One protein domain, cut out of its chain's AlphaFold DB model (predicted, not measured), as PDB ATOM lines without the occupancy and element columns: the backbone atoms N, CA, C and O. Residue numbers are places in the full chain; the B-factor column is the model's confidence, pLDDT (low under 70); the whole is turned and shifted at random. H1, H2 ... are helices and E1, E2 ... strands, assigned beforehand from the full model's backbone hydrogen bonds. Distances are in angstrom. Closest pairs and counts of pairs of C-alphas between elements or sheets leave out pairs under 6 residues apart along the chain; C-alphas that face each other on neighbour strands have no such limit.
ATOM      1  N   ILE A  48     -33.716  20.203 -46.872       93.06
ATOM      2  CA  ILE A  48     -35.152  20.329 -47.132       93.06
ATOM      3  C   ILE A  48     -35.976  19.942 -45.913       93.06
ATOM      4  O   ILE A  48     -35.710  18.938 -45.254       93.06
ATOM      5  N   THR A  49     -37.006  20.732 -45.634       92.00
ATOM      6  CA  THR A  49     -38.008  20.427 -44.615       92.00
ATOM      7  C   THR A  49     -39.416  20.565 -45.184       92.00
ATOM      8  O   THR A  49     -39.631  21.247 -46.190       92.00
ATOM      9  N   HIS A  50     -40.383  19.965 -44.497       90.31
ATOM     10  CA  HIS A  50     -41.803  20.143 -44.778       90.31
ATOM     11  C   HIS A  50     -42.492  20.782 -43.578       90.31
ATOM     12  O   HIS A  50     -42.297  20.355 -42.442       90.31
ATOM     13  N   VAL A  51     -43.298  21.803 -43.850       85.50
ATOM     14  CA  VAL A  51     -44.134  22.487 -42.873       85.50
ATOM     15  C   VAL A  51     -45.562  22.472 -43.397       85.50
ATOM     16  O   VAL A  51     -45.883  23.095 -44.407       85.50
ATOM     17  N   ASP A  52     -46.448  21.781 -42.696       74.75
ATOM     18  CA  ASP A  52     -47.879  21.862 -42.955       74.75
ATOM     19  C   ASP A  52     -48.554  22.504 -41.737       74.75
ATOM     20  O   ASP A  52     -48.485  21.955 -40.640       74.75
ATOM     21  N   PRO A  53     -49.160  23.695 -41.864       65.25
ATOM     22  CA  PRO A  53     -49.829  24.342 -40.740       65.25
ATOM     23  C   PRO A  53     -51.175  23.687 -40.385       65.25
ATOM     24  O   PRO A  53     -51.796  24.052 -39.383       65.25
ATOM     25  N   HIS A  54     -51.674  22.753 -41.200       66.12
ATOM     26  CA  HIS A  54     -53.000  22.177 -41.023       66.12
ATOM     27  C   HIS A  54     -52.967  20.929 -40.141       66.12
ATOM     28  O   HIS A  54     -52.642  19.839 -40.588       66.12
ATOM     29  N   THR A  55     -53.400  21.061 -38.887       59.91
ATOM     30  CA  THR A  55     -53.645  19.897 -38.023       59.91
ATOM     31  C   THR A  55     -54.658  18.961 -38.680       59.91
ATOM     32  O   THR A  55     -55.796  19.375 -38.936       59.91
ATOM     33  N   THR A  56     -54.282  17.705 -38.911       62.00
ATOM     34  CA  THR A  56     -55.235  16.674 -39.339       62.00
ATOM     35  C   THR A  56     -55.893  16.020 -38.119       62.00
ATOM     36  O   THR A  56     -55.450  16.192 -36.983       62.00
ATOM     37  N   THR A  57     -56.992  15.296 -38.332       64.38
ATOM     38  CA  THR A  57     -57.617  14.466 -37.278       64.38
ATOM     39  C   THR A  57     -57.219  12.994 -37.390       64.38
ATOM     40  O   THR A  57     -57.904  12.123 -36.855       64.38
ATOM     41  N   GLU A  58     -56.158  12.714 -38.145       69.12
ATOM     42  CA  GLU A  58     -55.732  11.374 -38.519       69.12
ATOM     43  C   GLU A  58     -54.597  10.872 -37.615       69.12
ATOM     44  O   GLU A  58     -53.923  11.653 -36.950       69.12
ATOM     45  N   GLY A  59     -54.393   9.554 -37.567       77.44
ATOM     46  CA  GLY A  59     -53.312   8.954 -36.775       77.44
ATOM     47  C   GLY A  59     -51.938   9.069 -37.447       77.44
ATOM     48  O   GLY A  59     -51.840   9.318 -38.655       77.44
ATOM     49  N   LEU A  60     -50.873   8.803 -36.681       82.81
ATOM     50  CA  LEU A  60     -49.463   8.901 -37.096       82.81
ATOM     51  C   LEU A  60     -49.181   8.319 -38.489       82.81
ATOM     52  O   LEU A  60     -48.599   8.987 -39.341       82.81
ATOM     53  N   GLY A  61     -49.631   7.092 -38.762       86.50
ATOM     54  CA  GLY A  61     -49.371   6.441 -40.049       86.50
ATOM     55  C   GLY A  61     -49.942   7.190 -41.261       86.50
ATOM     56  O   GLY A  61     -49.395   7.076 -42.356       86.50
ATOM     57  N   SER A  62     -51.024   7.955 -41.088       83.56
ATOM     58  CA  SER A  62     -51.593   8.763 -42.169       83.56
ATOM     59  C   SER A  62     -50.835  10.072 -42.356       83.56
ATOM     60  O   SER A  62     -50.479  10.417 -43.481       83.56
ATOM     61  N   HIS A  63     -50.461  10.734 -41.257       84.94
ATOM     62  CA  HIS A  63     -49.609  11.922 -41.310       84.94
ATOM     63  C   HIS A  63     -48.305  11.654 -42.068       84.94
ATOM     64  O   HIS A  63     -47.954  12.409 -42.969       84.94
ATOM     65  N   VAL A  64     -47.633  10.533 -41.792       89.94
ATOM     66  CA  VAL A  64     -46.390  10.144 -42.483       89.94
ATOM     67  C   VAL A  64     -46.586  10.049 -44.009       89.94
ATOM     68  O   VAL A  64     -45.685  10.414 -44.765       89.94
ATOM     69  N   ARG A  65     -47.770   9.636 -44.490       90.12
ATOM     70  CA  ARG A  65     -48.102   9.569 -45.931       90.12
ATOM     71  C   ARG A  65     -48.288  10.936 -46.581       90.12
ATOM     72  O   ARG A  65     -48.111  11.048 -47.792       90.12
ATOM     73  N   GLY A  66     -48.668  11.938 -45.794       87.88
ATOM     74  CA  GLY A  66     -48.860  13.319 -46.230       87.88
ATOM     75  C   GLY A  66     -47.674  14.240 -45.961       87.88
ATOM     76  O   GLY A  66     -47.718  15.386 -46.393       87.88
ATOM     77  N   THR A  67     -46.632  13.775 -45.263       88.81
ATOM     78  CA  THR A  67     -45.482  14.614 -44.883       88.81
ATOM     79  C   THR A  67     -44.147  13.916 -45.128       88.81
ATOM     80  O   THR A  67     -43.417  14.266 -46.054       88.81
ATOM     81  N   ILE A  68     -43.843  12.877 -44.352       92.06
ATOM     82  CA  ILE A  68     -42.524  12.242 -44.315       92.06
ATOM     83  C   ILE A  68     -42.205  11.488 -45.608       92.06
ATOM     84  O   ILE A  68     -41.117  11.663 -46.147       92.06
ATOM     85  N   TYR A  69     -43.116  10.668 -46.151       94.69
ATOM     86  CA  TYR A  69     -42.820   9.942 -47.396       94.69
ATOM     87  C   TYR A  69     -42.608  10.883 -48.592       94.69
ATOM     88  O   TYR A  69     -41.633  10.678 -49.317       94.69
ATOM     89  N   PRO A  70     -43.444  11.920 -48.816       95.00
ATOM     90  CA  PRO A  70     -43.142  12.969 -49.792       95.00
ATOM     91  C   PRO A  70     -41.823  13.697 -49.554       95.00
ATOM     92  O   PRO A  70     -41.050  13.853 -50.497       95.00
ATOM     93  N   LEU A  71     -41.532  14.086 -48.310       94.75
ATOM     94  CA  LEU A  71     -40.286  14.770 -47.977       94.75
ATOM     95  C   LEU A  71     -39.064  13.906 -48.313       94.75
ATOM     96  O   LEU A  71     -38.138  14.381 -48.965       94.75
ATOM     97  N   LEU A  72     -39.083  12.629 -47.921       96.06
ATOM     98  CA  LEU A  72     -38.023  11.676 -48.249       96.06
ATOM     99  C   LEU A  72     -37.911  11.461 -49.761       96.06
ATOM    100  O   LEU A  72     -36.802  11.434 -50.283       96.06
ATOM    101  N   HIS A  73     -39.032  11.342 -50.480       96.00
ATOM    102  CA  HIS A  73     -39.008  11.226 -51.939       96.00
ATOM    103  C   HIS A  73     -38.286  12.425 -52.561       96.00
ATOM    104  O   HIS A  73     -37.335  12.217 -53.311       96.00
ATOM    105  N   LEU A  74     -38.704  13.654 -52.236       95.56
ATOM    106  CA  LEU A  74     -38.085  14.886 -52.744       95.56
ATOM    107  C   LEU A  74     -36.597  14.934 -52.426       95.56
ATOM    108  O   LEU A  74     -35.784  15.228 -53.299       95.56
ATOM    109  N   ALA A  75     -36.251  14.626 -51.175       95.56
ATOM    110  CA  ALA A  75     -34.884  14.683 -50.694       95.56
ATOM    111  C   ALA A  75     -33.964  13.756 -51.492       95.56
ATOM    112  O   ALA A  75     -32.935  14.179 -52.015       95.56
ATOM    113  N   HIS A  76     -34.384  12.505 -51.666       95.00
ATOM    114  CA  HIS A  76     -33.628  11.541 -52.453       95.00
ATOM    115  C   HIS A  76     -33.599  11.890 -53.945       95.00
ATOM    116  O   HIS A  76     -32.536  11.816 -54.558       95.00
ATOM    117  N   TYR A  77     -34.728  12.309 -54.528       94.94
ATOM    118  CA  TYR A  77     -34.809  12.678 -55.946       94.94
ATOM    119  C   TYR A  77     -33.838  13.818 -56.280       94.94
ATOM    120  O   TYR A  77     -33.093  13.752 -57.256       94.94
ATOM    121  N   LEU A  78     -33.792  14.843 -55.426       93.25
ATOM    122  CA  LEU A  78     -32.948  16.025 -55.611       93.25
ATOM    123  C   LEU A  78     -31.524  15.853 -55.058       93.25
ATOM    124  O   LEU A  78     -30.705  16.755 -55.224       93.25
ATOM    125  N   SER A  79     -31.217  14.717 -54.418       92.62
ATOM    126  CA  SER A  79     -29.949  14.482 -53.706       92.62
ATOM    127  C   SER A  79     -29.644  15.565 -52.656       92.62
ATOM    128  O   SER A  79     -28.549  16.124 -52.612       92.62
ATOM    129  N   ILE A  80     -30.639  15.883 -51.826       92.19
ATOM    130  CA  ILE A  80     -30.574  16.880 -50.746       92.19
ATOM    131  C   ILE A  80     -30.910  16.230 -49.399       92.19
ATOM    132  O   ILE A  80     -31.504  15.153 -49.346       92.19
ATOM    133  N   VAL A  81     -30.540  16.875 -48.293       92.00
ATOM    134  CA  VAL A  81     -30.655  16.272 -46.957       92.00
ATOM    135  C   VAL A  81     -32.009  16.603 -46.320       92.00
ATOM    136  O   VAL A  81     -32.302  17.782 -46.095       92.00
ATOM    137  N   PRO A  82     -32.843  15.596 -45.992       93.38
ATOM    138  CA  PRO A  82     -34.097  15.824 -45.291       93.38
ATOM    139  C   PRO A  82     -33.824  16.153 -43.821       93.38
ATOM    140  O   PRO A  82     -33.062  15.458 -43.142       93.38
ATOM    141  N   VAL A  83     -34.478  17.199 -43.321       90.81
ATOM    142  CA  VAL A  83     -34.369  17.629 -41.926       90.81
ATOM    143  C   VAL A  83     -35.739  17.856 -41.303       90.81
ATOM    144  O   VAL A  83     -36.646  18.448 -41.899       90.81
ATOM    145  N   TRP A  84     -35.867  17.406 -40.063       86.56
ATOM    146  CA  TRP A  84     -37.013  17.627 -39.208       86.56
ATOM    147  C   TRP A  84     -36.805  18.879 -38.361       86.56
ATOM    148  O   TRP A  84     -35.822  18.984 -37.627       86.56
ATOM    149  N   ASN A  85     -37.720  19.845 -38.459       81.31
ATOM    150  CA  ASN A  85     -37.665  21.035 -37.617       81.31
ATOM    151  C   ASN A  85     -38.603  20.896 -36.422       81.31
ATOM    152  O   ASN A  85     -39.813  21.098 -36.535       81.31
ATOM    153  N   VAL A  86     -38.024  20.594 -35.263       74.44
ATOM    154  CA  VAL A  86     -38.772  20.330 -34.027       74.44
ATOM    155  C   VAL A  86     -39.544  21.574 -33.560       74.44
ATOM    156  O   VAL A  86     -40.682  21.465 -33.111       74.44
ATOM    157  N   ALA A  87     -38.974  22.770 -33.741       71.12
ATOM    158  CA  ALA A  87     -39.560  24.027 -33.267       71.12
ATOM    159  C   ALA A  87     -40.843  24.428 -34.019       71.12
ATOM    160  O   ALA A  87     -41.770  24.968 -33.421       71.12
ATOM    161  N   THR A  88     -40.913  24.158 -35.325       68.12
ATOM    162  CA  THR A  88     -42.060  24.543 -36.173       68.12
ATOM    163  C   THR A  88     -43.089  23.434 -36.367       68.12
ATOM    164  O   THR A  88     -44.232  23.718 -36.722       68.12
ATOM    165  N   SER A  89     -42.724  22.183 -36.083       64.75
ATOM    166  CA  SER A  89     -43.592  21.029 -36.344       64.75
ATOM    167  C   SER A  89     -44.472  20.623 -35.161       64.75
ATOM    168  O   SER A  89     -45.415  19.853 -35.347       64.75
ATOM    169  N   ALA A  90     -44.214  21.152 -33.959       61.88
ATOM    170  CA  ALA A  90     -44.950  20.795 -32.744       61.88
ATOM    171  C   ALA A  90     -46.469  21.016 -32.871       61.88
ATOM    172  O   ALA A  90     -47.247  20.216 -32.367       61.88
ATOM    173  N   GLY A  91     -46.904  22.054 -33.597       60.78
ATOM    174  CA  GLY A  91     -48.328  22.353 -33.775       60.78
ATOM    175  C   GLY A  91     -49.061  21.444 -34.768       60.78
ATOM    176  O   GLY A  91     -50.261  21.254 -34.621       60.78
ATOM    177  N   PHE A  92     -48.377  20.871 -35.765       62.50
ATOM    178  CA  PHE A  92     -49.003  20.034 -36.805       62.50
ATOM    179  C   PHE A  92     -49.353  18.629 -36.303       62.50
ATOM    180  O   PHE A  92     -50.375  18.052 -36.678       62.50
ATOM    181  N   TRP A  93     -48.496  18.099 -35.435       64.38
ATOM    182  CA  TRP A  93     -48.587  16.761 -34.852       64.38
ATOM    183  C   TRP A  93     -49.432  16.701 -33.573       64.38
ATOM    184  O   TRP A  93     -49.538  15.649 -32.944       64.38
ATOM    185  N   GLN A  94     -50.065  17.819 -33.218       59.81
ATOM    186  CA  GLN A  94     -51.129  17.875 -32.230       59.81
ATOM    187  C   GLN A  94     -52.461  17.606 -32.937       59.81
ATOM    188  O   GLN A  94     -52.997  18.460 -33.650       59.81
ATOM    189  N   SER A  95     -53.021  16.409 -32.748       53.41
ATOM    190  CA  SER A  95     -54.409  16.154 -33.142       53.41
ATOM    191  C   SER A  95     -55.328  17.108 -32.368       53.41
ATOM    192  O   SER A  95     -55.098  17.366 -31.193       53.41
ATOM    193  N   LYS A  96     -56.379  17.657 -32.995       51.16
ATOM    194  CA  LYS A  96     -57.371  18.535 -32.326       51.16
ATOM    195  C   LYS A  96     -58.606  17.790 -31.793       51.16
ATOM    196  O   LYS A  96     -59.585  18.419 -31.388       51.16
ATOM    197  N   ARG A  97     -58.631  16.452 -31.827       43.91
ATOM    198  CA  ARG A  97     -59.820  15.666 -31.446       43.91
ATOM    199  C   ARG A  97     -59.899  15.358 -29.942       43.91
ATOM    200  O   ARG A  97     -59.501  14.286 -29.510       43.91
ATOM    201  N   SER A  98     -60.598  16.221 -29.194       42.41
ATOM    202  CA  SER A  98     -61.151  15.963 -27.839       42.41
ATOM    203  C   SER A  98     -60.129  15.636 -26.732       42.41
ATOM    204  O   SER A  98     -58.949  15.516 -26.994       42.41
ATOM    205  N   ALA A  99     -60.552  15.512 -25.471       46.03
ATOM    206  CA  ALA A  99     -59.678  15.401 -24.290       46.03
ATOM    207  C   ALA A  99     -58.682  14.205 -24.255       46.03
ATOM    208  O   ALA A  99     -57.919  14.096 -23.301       46.03
ATOM    209  N   ASN A 100     -58.669  13.349 -25.284       47.22
ATOM    210  CA  ASN A 100     -57.787  12.187 -25.452       47.22
ATOM    211  C   ASN A 100     -56.865  12.327 -26.685       47.22
ATOM    212  O   ASN A 100     -56.574  11.342 -27.358       47.22
ATOM    213  N   THR A 101     -56.469  13.548 -27.047       51.31
ATOM    214  CA  THR A 101     -55.605  13.814 -28.206       51.31
ATOM    215  C   THR A 101     -54.240  13.150 -28.073       51.31
ATOM    216  O   THR A 101     -53.501  13.436 -27.134       51.31
ATOM    217  N   GLU A 102     -53.896  12.309 -29.050       58.78
ATOM    218  CA  GLU A 102     -52.533  11.824 -29.254       58.78
ATOM    219  C   GLU A 102     -51.657  13.010 -29.676       58.78
ATOM    220  O   GLU A 102     -51.843  13.600 -30.745       58.78
ATOM    221  N   ASP A 103     -50.759  13.411 -28.780       64.31
ATOM    222  CA  ASP A 103     -49.741  14.420 -29.034       64.31
ATOM    223  C   ASP A 103     -48.471  13.720 -29.515       64.31
ATOM    224  O   ASP A 103     -47.789  13.040 -28.743       64.31
ATOM    225  N   TYR A 104     -48.159  13.874 -30.802       69.38
ATOM    226  CA  TYR A 104     -46.945  13.310 -31.381       69.38
ATOM    227  C   TYR A 104     -45.771  14.304 -31.399       69.38
ATOM    228  O   TYR A 104     -44.723  13.998 -31.964       69.38
ATOM    229  N   SER A 105     -45.910  15.487 -30.787       65.31
ATOM    230  CA  SER A 105     -44.853  16.511 -30.758       65.31
ATOM    231  C   SER A 105     -43.601  16.078 -29.987       65.31
ATOM    232  O   SER A 105     -42.519  16.600 -30.238       65.31
ATOM    233  N   LEU A 106     -43.739  15.097 -29.089       68.44
ATOM    234  CA  LEU A 106     -42.644  14.517 -28.309       68.44
ATOM    235  C   LEU A 106     -41.999  13.292 -28.976       68.44
ATOM    236  O   LEU A 106     -41.103  12.683 -28.392       68.44
ATOM    237  N   LEU A 107     -42.463  12.886 -30.163       74.56
ATOM    238  CA  LEU A 107     -41.875  11.749 -30.862       74.56
ATOM    239  C   LEU A 107     -40.546  12.137 -31.503       74.56
ATOM    240  O   LEU A 107     -40.470  13.094 -32.273       74.56
ATOM    241  N   ASP A 108     -39.533  11.307 -31.273       80.62
ATOM    242  CA  ASP A 108     -38.276  11.343 -32.019       80.62
ATOM    243  C   ASP A 108     -38.490  10.746 -33.425       80.62
ATOM    244  O   ASP A 108     -38.151   9.599 -33.736       80.62
ATOM    245  N   LEU A 109     -39.171  11.522 -34.276       83.19
ATOM    246  CA  LEU A 109     -39.423  11.166 -35.672       83.19
ATOM    247  C   LEU A 109     -38.116  11.115 -36.466       83.19
ATOM    248  O   LEU A 109     -38.023  10.372 -37.443       83.19
ATOM    249  N   ALA A 110     -37.110  11.878 -36.053       85.19
ATOM    250  CA  ALA A 110     -35.843  11.921 -36.746       85.19
ATOM    251  C   ALA A 110     -35.068  10.615 -36.614       85.19
ATOM    252  O   ALA A 110     -34.646  10.054 -37.628       85.19
ATOM    253  N   GLU A 111     -34.975  10.069 -35.400       86.12
ATOM    254  CA  GLU A 111     -34.420   8.739 -35.164       86.12
ATOM    255  C   GLU A 111     -35.261   7.661 -35.862       86.12
ATOM    256  O   GLU A 111     -34.715   6.747 -36.487       86.12
ATOM    257  N   LEU A 112     -36.597   7.763 -35.796       89.00
ATOM    258  CA  LEU A 112     -37.485   6.779 -36.419       89.00
ATOM    259  C   LEU A 112     -37.289   6.714 -37.942       89.00
ATOM    260  O   LEU A 112     -37.221   5.625 -38.509       89.00
ATOM    261  N   PHE A 113     -37.184   7.862 -38.608       92.06
ATOM    262  CA  PHE A 113     -37.092   7.942 -40.067       92.06
ATOM    263  C   PHE A 113     -35.666   8.095 -40.597       92.06
ATOM    264  O   PHE A 113     -35.486   8.126 -41.813       92.06
ATOM    265  N   GLY A 114     -34.655   8.172 -39.729       90.44
ATOM    266  CA  GLY A 114     -33.264   8.391 -40.128       90.44
ATOM    267  C   GLY A 114     -33.082   9.708 -40.886       90.44
ATOM    268  O   GLY A 114     -32.465   9.724 -41.948       90.44
ATOM    269  N   ILE A 115     -33.681  10.788 -40.384       90.88
ATOM    270  CA  ILE A 115     -33.556  12.148 -40.934       90.88
ATOM    271  C   ILE A 115     -32.821  13.044 -39.934       90.88
ATOM    272  O   ILE A 115     -32.764  12.728 -38.749       90.88
ATOM    273  N   GLY A 116     -32.218  14.141 -40.396       87.69
ATOM    274  CA  GLY A 116     -31.547  15.082 -39.491       87.69
ATOM    275  C   GLY A 116     -32.547  15.883 -38.655       87.69
ATOM    276  O   GLY A 116     -33.699  16.033 -39.056       87.69
ATOM    277  N   GLU A 117     -32.108  16.464 -37.537       85.44
ATOM    278  CA  GLU A 117     -32.905  17.411 -36.743       85.44
ATOM    279  C   GLU A 117     -32.333  18.825 -36.798       85.44
ATOM    280  O   GLU A 117     -31.123  19.034 -36.896       85.44
ATOM    281  N   THR A 118     -33.213  19.818 -36.694       80.38
ATOM    282  CA  THR A 118     -32.835  21.217 -36.490       80.38
ATOM    283  C   THR A 118     -33.815  21.909 -35.546       80.38
ATOM    284  O   THR A 118     -35.032  21.764 -35.655       80.38
ATOM    285  N   THR A 119     -33.282  22.723 -34.640       73.00
ATOM    286  CA  THR A 119     -34.048  23.633 -33.770       73.00
ATOM    287  C   THR A 119     -33.937  25.089 -34.214       73.00
ATOM    288  O   THR A 119     -34.565  25.968 -33.628       73.00
ATOM    289  N   ALA A 120     -33.131  25.361 -35.241       66.31
ATOM    290  CA  ALA A 120     -32.866  26.714 -35.695       66.31
ATOM    291  C   ALA A 120     -34.133  27.397 -36.227       66.31
ATOM    292  O   ALA A 120     -34.899  26.796 -36.992       66.31
ATOM    293  N   SER A 121     -34.294  28.671 -35.857       69.50
ATOM    294  CA  SER A 121     -35.285  29.564 -36.454       69.50
ATOM    295  C   SER A 121     -35.056  29.652 -37.961       69.50
ATOM    296  O   SER A 121     -33.913  29.709 -38.423       69.50
ATOM    297  N   TRP A 122     -36.145  29.639 -38.728       69.94
ATOM    298  CA  TRP A 122     -36.092  29.801 -40.182       69.94
ATOM    299  C   TRP A 122     -35.823  31.246 -40.595       69.94
ATOM    300  O   TRP A 122     -35.275  31.461 -41.671       69.94
ATOM    301  N   ASP A 123     -36.156  32.205 -39.730       64.94
ATOM    302  CA  ASP A 123     -36.020  33.639 -40.006       64.94
ATOM    303  C   ASP A 123     -34.546  34.073 -40.122       64.94
ATOM    304  O   ASP A 123     -34.239  35.059 -40.785       64.94
ATOM    305  N   ASP A 124     -33.629  33.280 -39.558       60.34
ATOM    306  CA  ASP A 124     -32.183  33.533 -39.561       60.34
ATOM    307  C   ASP A 124     -31.424  32.687 -40.601       60.34
ATOM    308  O   ASP A 124     -30.188  32.656 -40.625       60.34
ATOM    309  N   LYS A 125     -32.135  31.939 -41.457       67.56
ATOM    310  CA  LYS A 125     -31.499  31.059 -42.447       67.56
ATOM    311  C   LYS A 125     -31.135  31.830 -43.709       67.56
ATOM    312  O   LYS A 125     -31.989  32.176 -44.520       67.56
ATOM    313  N   ASP A 126     -29.834  32.011 -43.915       71.56
ATOM    314  CA  ASP A 126     -29.296  32.504 -45.181       71.56
ATOM    315  C   ASP A 126     -29.745  31.616 -46.360       71.56
ATOM    316  O   ASP A 126     -29.697  30.381 -46.284       71.56
ATOM    317  N   ARG A 127     -30.155  32.256 -47.463       82.69
ATOM    318  CA  ARG A 127     -30.580  31.613 -48.722       82.69
ATOM    319  C   ARG A 127     -31.671  30.547 -48.527       82.69
ATOM    320  O   ARG A 127     -31.523  29.411 -48.991       82.69
ATOM    321  N   LEU A 128     -32.756  30.921 -47.849       89.19
ATOM    322  CA  LEU A 128     -33.988  30.134 -47.761       89.19
ATOM    323  C   LEU A 128     -34.826  30.280 -49.042       89.19
ATOM    324  O   LEU A 128     -35.102  31.391 -49.488       89.19
ATOM    325  N   LEU A 129     -35.255  29.151 -49.607       91.88
ATOM    326  CA  LEU A 129     -36.317  29.086 -50.605       91.88
ATOM    327  C   LEU A 129     -37.580  28.531 -49.948       91.88
ATOM    328  O   LEU A 129     -37.608  27.376 -49.519       91.88
ATOM    329  N   ASP A 130     -38.619  29.352 -49.915       91.56
ATOM    330  CA  ASP A 130     -39.964  28.935 -49.542       91.56
ATOM    331  C   ASP A 130     -40.737  28.477 -50.767       91.56
ATOM    332  O   ASP A 130     -40.746  29.161 -51.788       91.56
ATOM    333  N   VAL A 131     -41.371  27.313 -50.648       92.12
ATOM    334  CA  VAL A 131     -42.086  26.673 -51.750       92.12
ATOM    335  C   VAL A 131     -43.453  26.206 -51.294       92.12
ATOM    336  O   VAL A 131     -43.557  25.508 -50.293       92.12
ATOM    337  N   HIS A 132     -44.499  26.500 -52.056       91.44
ATOM    338  CA  HIS A 132     -45.840  25.975 -51.813       91.44
ATOM    339  C   HIS A 132     -46.123  24.714 -52.642       91.44
ATOM    340  O   HIS A 132     -45.971  24.689 -53.859       91.44
ATOM    341  N   THR A 133     -46.608  23.656 -51.988       88.38
ATOM    342  CA  THR A 133     -46.897  22.351 -52.622       88.38
ATOM    343  C   THR A 133     -47.980  22.397 -53.701       88.38
ATOM    344  O   THR A 133     -48.020  21.521 -54.563       88.38
ATOM    345  N   TRP A 134     -48.883  23.381 -53.670       88.62
ATOM    346  CA  TRP A 134     -50.021  23.454 -54.594       88.62
ATOM    347  C   TRP A 134     -49.789  24.430 -55.739       88.62
ATOM    348  O   TRP A 134     -49.798  24.025 -56.903       88.62
ATOM    349  N   VAL A 135     -49.604  25.700 -55.391       86.88
ATOM    350  CA  VAL A 135     -49.435  26.818 -56.316       86.88
ATOM    351  C   VAL A 135     -48.304  27.667 -55.777       86.88
ATOM    352  O   VAL A 135     -48.455  28.282 -54.721       86.88
ATOM    353  N   ASP A 136     -47.187  27.685 -56.495       90.12
ATOM    354  CA  ASP A 136     -46.009  28.455 -56.131       90.12
ATOM    355  C   ASP A 136     -45.673  29.489 -57.222       90.12
ATOM    356  O   ASP A 136     -45.630  29.142 -58.406       90.12
ATOM    357  N   PRO A 137     -45.433  30.763 -56.864       82.06
ATOM    358  CA  PRO A 137     -45.153  31.808 -57.846       82.06
ATOM    359  C   PRO A 137     -43.764  31.698 -58.489       82.06
ATOM    360  O   PRO A 137     -43.545  32.301 -59.540       82.06
ATOM    361  N   ILE A 138     -42.828  30.977 -57.866       84.31
ATOM    362  CA  ILE A 138     -41.434  30.874 -58.311       84.31
ATOM    363  C   ILE A 138     -41.245  29.619 -59.152       84.31
ATOM    364  O   ILE A 138     -40.707  29.693 -60.257       84.31
ATOM    365  N   ILE A 139     -41.677  28.469 -58.632       85.38
ATOM    366  CA  ILE A 139     -41.416  27.179 -59.278       85.38
ATOM    367  C   ILE A 139     -42.625  26.621 -60.038       85.38
ATOM    368  O   ILE A 139     -42.457  25.695 -60.821       85.38
ATOM    369  N   GLY A 140     -43.828  27.177 -59.856       85.69
ATOM    370  CA  GLY A 140     -45.046  26.763 -60.559       85.69
ATOM    371  C   GLY A 140     -45.982  25.862 -59.745       85.69
ATOM    372  O   GLY A 140     -45.958  25.834 -58.517       85.69
ATOM    373  N   ASN A 141     -46.866  25.136 -60.435       91.06
ATOM    374  CA  ASN A 141     -47.968  24.407 -59.796       91.06
ATOM    375  C   ASN A 141     -47.701  22.900 -59.739       91.06
ATOM    376  O   ASN A 141     -47.673  22.239 -60.778       91.06
ATOM    377  N   ALA A 142     -47.609  22.346 -58.529       85.69
ATOM    378  CA  ALA A 142     -47.470  20.905 -58.307       85.69
ATOM    379  C   ALA A 142     -48.762  20.226 -57.812       85.69
ATOM    380  O   ALA A 142     -48.865  19.001 -57.859       85.69
ATOM    381  N   TYR A 143     -49.769  20.992 -57.367       88.00
ATOM    382  CA  TYR A 143     -51.060  20.472 -56.880       88.00
ATOM    383  C   TYR A 143     -50.925  19.354 -55.825       88.00
ATOM    384  O   TYR A 143     -51.655  18.362 -55.845       88.00
ATOM    385  N   GLY A 144     -49.935  19.479 -54.940       86.38
ATOM    386  CA  GLY A 144     -49.635  18.513 -53.887       86.38
ATOM    387  C   GLY A 144     -48.979  17.214 -54.369       86.38
ATOM    388  O   GLY A 144     -48.720  16.345 -53.539       86.38
ATOM    389  N   LYS A 145     -48.714  17.037 -55.670       93.06
ATOM    390  CA  LYS A 145     -48.058  15.835 -56.205       93.06
ATOM    391  C   LYS A 145     -46.549  15.936 -56.047       93.06
ATOM    392  O   LYS A 145     -45.938  16.892 -56.527       93.06
ATOM    393  N   VAL A 146     -45.949  14.936 -55.405       93.81
ATOM    394  CA  VAL A 146     -44.515  14.960 -55.112       93.81
ATOM    395  C   VAL A 146     -43.674  14.911 -56.385       93.81
ATOM    396  O   VAL A 146     -42.692  15.629 -56.471       93.81
ATOM    397  N   GLU A 147     -44.076  14.130 -57.392       93.31
ATOM    398  CA  GLU A 147     -43.309  13.955 -58.629       93.31
ATOM    399  C   GLU A 147     -43.239  15.266 -59.409       93.31
ATOM    400  O   GLU A 147     -42.164  15.705 -59.804       93.31
ATOM    401  N   SER A 148     -44.380  15.944 -59.548       93.88
ATOM    402  CA  SER A 148     -44.438  17.258 -60.188       93.88
ATOM    403  C   SER A 148     -43.615  18.289 -59.418       93.88
ATOM    404  O   SER A 148     -42.900  19.078 -60.028       93.88
ATOM    405  N   LEU A 149     -43.666  18.277 -58.082       94.94
ATOM    406  CA  LEU A 149     -42.853  19.189 -57.278       94.94
ATOM    407  C   LEU A 149     -41.350  18.913 -57.434       94.94
ATOM    408  O   LEU A 149     -40.573  19.860 -57.549       94.94
ATOM    409  N   SER A 150     -40.953  17.637 -57.467       95.12
ATOM    410  CA  SER A 150     -39.574  17.197 -57.695       95.12
ATOM    411  C   SER A 150     -39.023  17.741 -59.014       95.12
ATOM    412  O   SER A 150     -37.956  18.351 -59.016       95.12
ATOM    413  N   GLU A 151     -39.763  17.590 -60.116       95.38
ATOM    414  CA  GLU A 151     -39.357  18.072 -61.445       95.38
ATOM    415  C   GLU A 151     -39.225  19.605 -61.495       95.38
ATOM    416  O   GLU A 151     -38.250  20.139 -62.033       95.38
ATOM    417  N   LEU A 152     -40.181  20.330 -60.898       94.94
ATOM    418  CA  LEU A 152     -40.168  21.796 -60.859       94.94
ATOM    419  C   LEU A 152     -38.996  22.334 -60.028       94.94
ATOM    420  O   LEU A 152     -38.280  23.237 -60.470       94.94
ATOM    421  N   LEU A 153     -38.762  21.751 -58.849       94.50
ATOM    422  CA  LEU A 153     -37.621  22.089 -58.000       94.50
ATOM    423  C   LEU A 153     -36.294  21.751 -58.674       94.50
ATOM    424  O   LEU A 153     -35.373  22.565 -58.638       94.50
ATOM    425  N   GLU A 154     -36.188  20.582 -59.306       95.19
ATOM    426  CA  GLU A 154     -34.989  20.186 -60.038       95.19
ATOM    427  C   GLU A 154     -34.670  21.206 -61.133       95.19
ATOM    428  O   GLU A 154     -33.554  21.729 -61.178       95.19
ATOM    429  N   SER A 155     -35.653  21.541 -61.971       93.62
ATOM    430  CA  SER A 155     -35.502  22.538 -63.035       93.62
ATOM    431  C   SER A 155     -35.054  23.895 -62.479       93.62
ATOM    432  O   SER A 155     -34.078  24.481 -62.960       93.62
ATOM    433  N   TYR A 156     -35.699  24.370 -61.409       93.38
ATOM    434  CA  TYR A 156     -35.334  25.625 -60.753       93.38
ATOM    435  C   TYR A 156     -33.888  25.604 -60.230       93.38
ATOM    436  O   TYR A 156     -33.093  26.486 -60.567       93.38
ATOM    437  N   LEU A 157     -33.505  24.565 -59.480       91.19
ATOM    438  CA  LEU A 157     -32.165  24.418 -58.899       91.19
ATOM    439  C   LEU A 157     -31.058  24.275 -59.954       91.19
ATOM    440  O   LEU A 157     -29.900  24.594 -59.663       91.19
ATOM    441  N   HIS A 158     -31.383  23.793 -61.155       90.56
ATOM    442  CA  HIS A 158     -30.464  23.759 -62.294       90.56
ATOM    443  C   HIS A 158     -30.349  25.113 -63.008       90.56
ATOM    444  O   HIS A 158     -29.291  25.412 -63.557       90.56
ATOM    445  N   SER A 159     -31.404  25.934 -62.991       89.88
ATOM    446  CA  SER A 159     -31.441  27.226 -63.692       89.88
ATOM    447  C   SER A 159     -30.670  28.353 -62.990       89.88
ATOM    448  O   SER A 159     -30.259  29.318 -63.634       89.88
ATOM    449  N   ILE A 160     -30.452  28.237 -61.680       88.19
ATOM    450  CA  ILE A 160     -29.812  29.275 -60.862       88.19
ATOM    451  C   ILE A 160     -28.309  29.035 -60.682       88.19
ATOM    452  O   ILE A 160     -27.830  27.901 -60.584       88.19
ATOM    453  N   ALA A 161     -27.542  30.123 -60.586       81.69
ATOM    454  CA  ALA A 161     -26.099  30.048 -60.379       81.69
ATOM    455  C   ALA A 161     -25.750  29.405 -59.021       81.69
ATOM    456  O   ALA A 161     -26.460  29.573 -58.030       81.69
ATOM    457  N   LEU A 162     -24.606  28.712 -58.934       80.19
ATOM    458  CA  LEU A 162     -24.208  27.955 -57.732       80.19
ATOM    459  C   LEU A 162     -24.182  28.809 -56.446       80.19
ATOM    460  O   LEU A 162     -24.630  28.368 -55.388       80.19
ATOM    461  N   HIS A 163     -23.702  30.050 -56.538       79.00
ATOM    462  CA  HIS A 163     -23.644  30.995 -55.417       79.00
ATOM    463  C   HIS A 163     -25.016  31.572 -55.020       79.00
ATOM    464  O   HIS A 163     -25.118  32.204 -53.975       79.00
ATOM    465  N   GLN A 164     -26.058  31.331 -55.821       81.94
ATOM    466  CA  GLN A 164     -27.444  31.742 -55.569       81.94
ATOM    467  C   GLN A 164     -28.338  30.576 -55.130       81.94
ATOM    468  O   GLN A 164     -29.447  30.810 -54.665       81.94
ATOM    469  N   LYS A 165     -27.871  29.318 -55.236       84.75
ATOM    470  CA  LYS A 165     -28.650  28.140 -54.814       84.75
ATOM    471  C   LYS A 165     -29.169  28.268 -53.380       84.75
ATOM    472  O   LYS A 165     -28.413  28.705 -52.519       84.75
ATOM    473  N   PRO A 166     -30.405  27.884 -53.067       89.00
ATOM    474  CA  PRO A 166     -30.821  27.869 -51.679       89.00
ATOM    475  C   PRO A 166     -29.941  26.908 -50.876       89.00
ATOM    476  O   PRO A 166     -29.565  25.844 -51.369       89.00
ATOM    477  N   ARG A 167     -29.600  27.289 -49.645       88.62
ATOM    478  CA  ARG A 167     -29.049  26.348 -48.655       88.62
ATOM    479  C   ARG A 167     -30.170  25.587 -47.955       88.62
ATOM    480  O   ARG A 167     -29.976  24.447 -47.545       88.62
ATOM    481  N   TRP A 168     -31.337  26.213 -47.858       90.19
ATOM    482  CA  TRP A 168     -32.507  25.675 -47.188       90.19
ATOM    483  C   TRP A 168     -33.712  25.761 -48.111       90.19
ATOM    484  O   TRP A 168     -33.958  26.801 -48.716       90.19
ATOM    485  N   ILE A 169     -34.469  24.677 -48.196       92.81
ATOM    486  CA  ILE A 169     -35.747  24.615 -48.893       92.81
ATOM    487  C   ILE A 169     -36.806  24.271 -47.852       92.81
ATOM    488  O   ILE A 169     -36.726  23.237 -47.184       92.81
ATOM    489  N   ARG A 170     -37.804  25.136 -47.702       92.25
ATOM    490  CA  ARG A 170     -38.951  24.896 -46.827       92.25
ATOM    491  C   ARG A 170     -40.188  24.744 -47.691       92.25
ATOM    492  O   ARG A 170     -40.589  25.666 -48.395       92.25
ATOM    493  N   VAL A 171     -40.768  23.552 -47.647       92.38
ATOM    494  CA  VAL A 171     -41.954  23.213 -48.428       92.38
ATOM    495  C   VAL A 171     -43.195  23.372 -47.555       92.38
ATOM    496  O   VAL A 171     -43.260  22.791 -46.476       92.38
ATOM    497  N   HIS A 172     -44.174  24.139 -48.027       89.56
ATOM    498  CA  HIS A 172     -45.399  24.499 -47.320       89.56
ATOM    499  C   HIS A 172     -46.635  23.815 -47.892       89.56
ATOM    500  O   HIS A 172     -46.805  23.700 -49.110       89.56
ATOM    501  N   GLY A 173     -47.568  23.485 -47.003       86.50
ATOM    502  CA  GLY A 173     -48.897  22.979 -47.348       86.50
ATOM    503  C   GLY A 173     -48.935  21.470 -47.584       86.50
ATOM    504  O   GLY A 173     -47.901  20.810 -47.666       86.50
ATOM    505  N   ALA A 174     -50.145  20.927 -47.673       86.25
ATOM    506  CA  ALA A 174     -50.367  19.487 -47.689       86.25
ATOM    507  C   ALA A 174     -49.905  18.821 -48.994       86.25
ATOM    508  O   ALA A 174     -50.282  19.246 -50.089       86.25
ATOM    509  N   PHE A 175     -49.181  17.708 -48.883       90.38
ATOM    510  CA  PHE A 175     -48.988  16.800 -50.009       90.38
ATOM    511  C   PHE A 175     -50.215  15.913 -50.230       90.38
ATOM    512  O   PHE A 175     -50.959  15.583 -49.304       90.38
ATOM    513  N   SER A 176     -50.379  15.447 -51.466       89.75
ATOM    514  CA  SER A 176     -51.248  14.312 -51.760       89.75
ATOM    515  C   SER A 176     -50.716  13.064 -51.054       89.75
ATOM    516  O   SER A 176     -49.521  12.773 -51.101       89.75
ATOM    517  N   TYR A 177     -51.607  12.308 -50.412       87.38
ATOM    518  CA  TYR A 177     -51.207  11.099 -49.698       87.38
ATOM    519  C   TYR A 177     -50.648  10.052 -50.642       87.38
ATOM    520  O   TYR A 177     -51.295   9.649 -51.609       87.38
ATOM    521  N   GLN A 178     -49.482   9.534 -50.281       89.25
ATOM    522  CA  GLN A 178     -48.810   8.508 -51.056       89.25
ATOM    523  C   GLN A 178     -48.181   7.449 -50.166       89.25
ATOM    524  O   GLN A 178     -47.929   7.655 -48.979       89.25
ATOM    525  N   ASN A 179     -47.954   6.281 -50.751       90.62
ATOM    526  CA  ASN A 179     -47.150   5.240 -50.131       90.62
ATOM    527  C   ASN A 179     -45.662   5.488 -50.443       90.62
ATOM    528  O   ASN A 179     -45.356   6.200 -51.401       90.62
ATOM    529  N   PRO A 180     -44.731   4.914 -49.665       91.81
ATOM    530  CA  PRO A 180     -43.309   4.961 -49.970       91.81
ATOM    531  C   PRO A 180     -43.020   4.446 -51.379       91.81
ATOM    532  O   PRO A 180     -43.481   3.374 -51.773       91.81
ATOM    533  N   THR A 181     -42.197   5.183 -52.119       92.69
ATOM    534  CA  THR A 181     -41.568   4.666 -53.337       92.69
ATOM    535  C   THR A 181     -40.474   3.651 -52.976       92.69
ATOM    536  O   THR A 181     -40.037   3.612 -51.822       92.69
ATOM    537  N   PRO A 182     -39.952   2.849 -53.926       91.88
ATOM    538  CA  PRO A 182     -38.864   1.904 -53.643       91.88
ATOM    539  C   PRO A 182     -37.612   2.547 -53.026       91.88
ATOM    540  O   PRO A 182     -36.882   1.914 -52.269       91.88
ATOM    541  N   MET A 183     -37.347   3.811 -53.351       93.62
ATOM    542  CA  MET A 183     -36.235   4.584 -52.800       93.62
ATOM    543  C   MET A 183     -36.489   4.988 -51.344       93.62
ATOM    544  O   MET A 183     -35.641   4.746 -50.490       93.62
ATOM    545  N   VAL A 184     -37.691   5.492 -51.042       94.81
ATOM    546  CA  VAL A 184     -38.103   5.783 -49.660       94.81
ATOM    547  C   VAL A 184     -38.129   4.500 -48.830       94.81
ATOM    548  O   VAL A 184     -37.621   4.485 -47.719       94.81
ATOM    549  N   TYR A 185     -38.636   3.389 -49.369       93.06
ATOM    550  CA  TYR A 185     -38.623   2.097 -48.680       93.06
ATOM    551  C   TYR A 185     -37.201   1.646 -48.308       93.06
ATOM    552  O   TYR A 185     -36.969   1.245 -47.168       93.06
ATOM    553  N   ARG A 186     -36.228   1.775 -49.221       91.56
ATOM    554  CA  ARG A 186     -34.811   1.496 -48.921       91.56
ATOM    555  C   ARG A 186     -34.269   2.393 -47.806       91.56
ATOM    556  O   ARG A 186     -33.617   1.876 -46.902       91.56
ATOM    557  N   HIS A 187     -34.592   3.687 -47.828       93.94
ATOM    558  CA  HIS A 187     -34.233   4.621 -46.754       93.94
ATOM    559  C   HIS A 187     -34.787   4.173 -45.397       93.94
ATOM    560  O   HIS A 187     -34.052   4.127 -44.420       93.94
ATOM    561  N   LEU A 188     -36.059   3.768 -45.329       93.88
ATOM    562  CA  LEU A 188     -36.675   3.285 -44.085       93.88
ATOM    563  C   LEU A 188     -35.990   2.014 -43.555       93.88
ATOM    564  O   LEU A 188     -35.768   1.876 -42.354       93.88
ATOM    565  N   GLN A 189     -35.603   1.099 -44.445       91.06
ATOM    566  CA  GLN A 189     -34.849  -0.103 -44.070       91.06
ATOM    567  C   GLN A 189     -33.441   0.242 -43.548       91.06
ATOM    568  O   GLN A 189     -32.979  -0.369 -42.582       91.06
ATOM    569  N   GLN A 190     -32.779   1.243 -44.136       90.38
ATOM    570  CA  GLN A 190     -31.496   1.760 -43.648       90.38
ATOM    571  C   GLN A 190     -31.646   2.454 -42.291       90.38
ATOM    572  O   GLN A 190     -30.882   2.151 -41.375       90.38
ATOM    573  N   ALA A 191     -32.661   3.305 -42.118       90.56
ATOM    574  CA  ALA A 191     -32.974   3.944 -40.843       90.56
ATOM    575  C   ALA A 191     -33.177   2.897 -39.741       90.56
ATOM    576  O   ALA A 191     -32.557   2.979 -38.687       90.56
ATOM    577  N   LYS A 192     -33.927   1.825 -40.019       90.38
ATOM    578  CA  LYS A 192     -34.060   0.709 -39.078       90.38
ATOM    579  C   LYS A 192     -32.724   0.069 -38.698       90.38
ATOM    580  O   LYS A 192     -32.557  -0.340 -37.554       90.38
ATOM    581  N   SER A 193     -31.778  -0.059 -39.627       85.81
ATOM    582  CA  SER A 193     -30.481  -0.679 -39.323       85.81
ATOM    583  C   SER A 193     -29.657   0.115 -38.299       85.81
ATOM    584  O   SER A 193     -28.809  -0.463 -37.619       85.81
ATOM    585  N   SER A 194     -29.931   1.418 -38.157       83.31
ATOM    586  CA  SER A 194     -29.290   2.284 -37.165       83.31
ATOM    587  C   SER A 194     -29.956   2.218 -35.792       83.31
ATOM    588  O   SER A 194     -29.350   2.669 -34.813       83.31
ATOM    589  N   TRP A 195     -31.153   1.622 -35.689       85.94
ATOM    590  CA  TRP A 195     -31.791   1.313 -34.416       85.94
ATOM    591  C   TRP A 195     -30.939   0.260 -33.717       85.94
ATOM    592  O   TRP A 195     -31.152  -0.945 -33.839       85.94
TER     593      TRP A 195
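Overview. This is residues 48 to 195 of the 400 residues of the protein "Predicted protein" of Phaeodactylum tricornutum (strain CCAP 1055/1) (UniProt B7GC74). Two small parallel sheets, E1 E5 E4 and E2 E3, lie edge to edge with E1 beside E2, making a short row of strands through the core. H2 packs on E1 and E2, H5 packs beside H2, and H6 lies farther out, across H2 and on H4. The unnamed stretch 90 to 108 reaches out to one end of the long axis. The printed part has 148 residues with six named helices and five named strands, in the order E1 H1 H2 E2 H3 H4 E3 E4 H5 E5 H6; the class is mixed. It is compact, with a radius of gyration of the C-alphas of 15.2 A, and elongated, spanning 50 by 32 by 29 A.

Arrangement. In the larger sheet, the inner strand E5, residues 168 to 172, is parallel to both edge strands. With E1, residues 48 to 51, N 51 and O 171 are 2.8 A apart, within hydrogen-bond range; with E4, residues 128 to 132, N 172 and O 131 are 2.7 A apart. E2, residues 81 to 85, and E3, residues 116 to 118, are parallel neighbours, with N 84 and O 116 at 2.8 A. The closest C-alphas of E1 and E2 are those of Ile 48 and Pro 82, 5.0 A. H2, residues 68 to 78, only grazes the larger sheet; its Leu 71 comes closest to E1 at His 50, C-alphas 6.4 A apart. H5, residues 146 to 159, touches H2 at Ser 150 and Leu 74, C-alphas 5.7 A apart, the same way at a shallow tilt of 34 degrees, only just short of steep. H6, residues 182 to 194, touches H2 with residues 183 to 184 alone, His 73 and Val 184 being closest at 6.0 A between C-alphas; at 73 degrees they are only just about perpendicular. H6 touches H4, residues 109 to 113, with residues 187 to 192 alone; the closest C-alphas are those of Phe 113 and Ala 191, 5.8 A. H1, residues 60 to 66, and H2 meet only through their link. H3, residues 86 to 89, only just is on the larger sheet, with 5 pairs of C-alphas within 10 A, and only grazes it. E2, H3 H4, E3 and E4, H5, E5 are strand-helix-strand units, parallel neighbour strands joined through helices, with right-handed crossovers. Every O i to N i+4 pair is within hydrogen-bond range in H2, H4, H5 and H6, and 2 of 3 are in H1; H3 is too short for one.

Along the chain. E1 begins at C-alpha 48 (-35.152, 20.329, -47.132). E4 measures 13.2 A, E5 12.9 A and E2 12.6 A from first to last C-alpha. H5 measures 19.9 A, H6 19.1 A and H2 15.3 A. H5 begins at C-alpha 146 (-44.515, 14.960, -55.112), and H6 ends at C-alpha 194 (-29.290, 2.284, -37.165).

Size, cuts and confidence. The C-alphas farthest apart, those of Ala 99 and Ala 161, are 51.4 A apart. The printed part has no cut. The links H3 to H4 and E4 to H5 are long, with 19 and 13 residues. The mean pLDDT of the printed part is 82.9; residues 53 to 58, 88 to 106 and 120 to 125 are under 70.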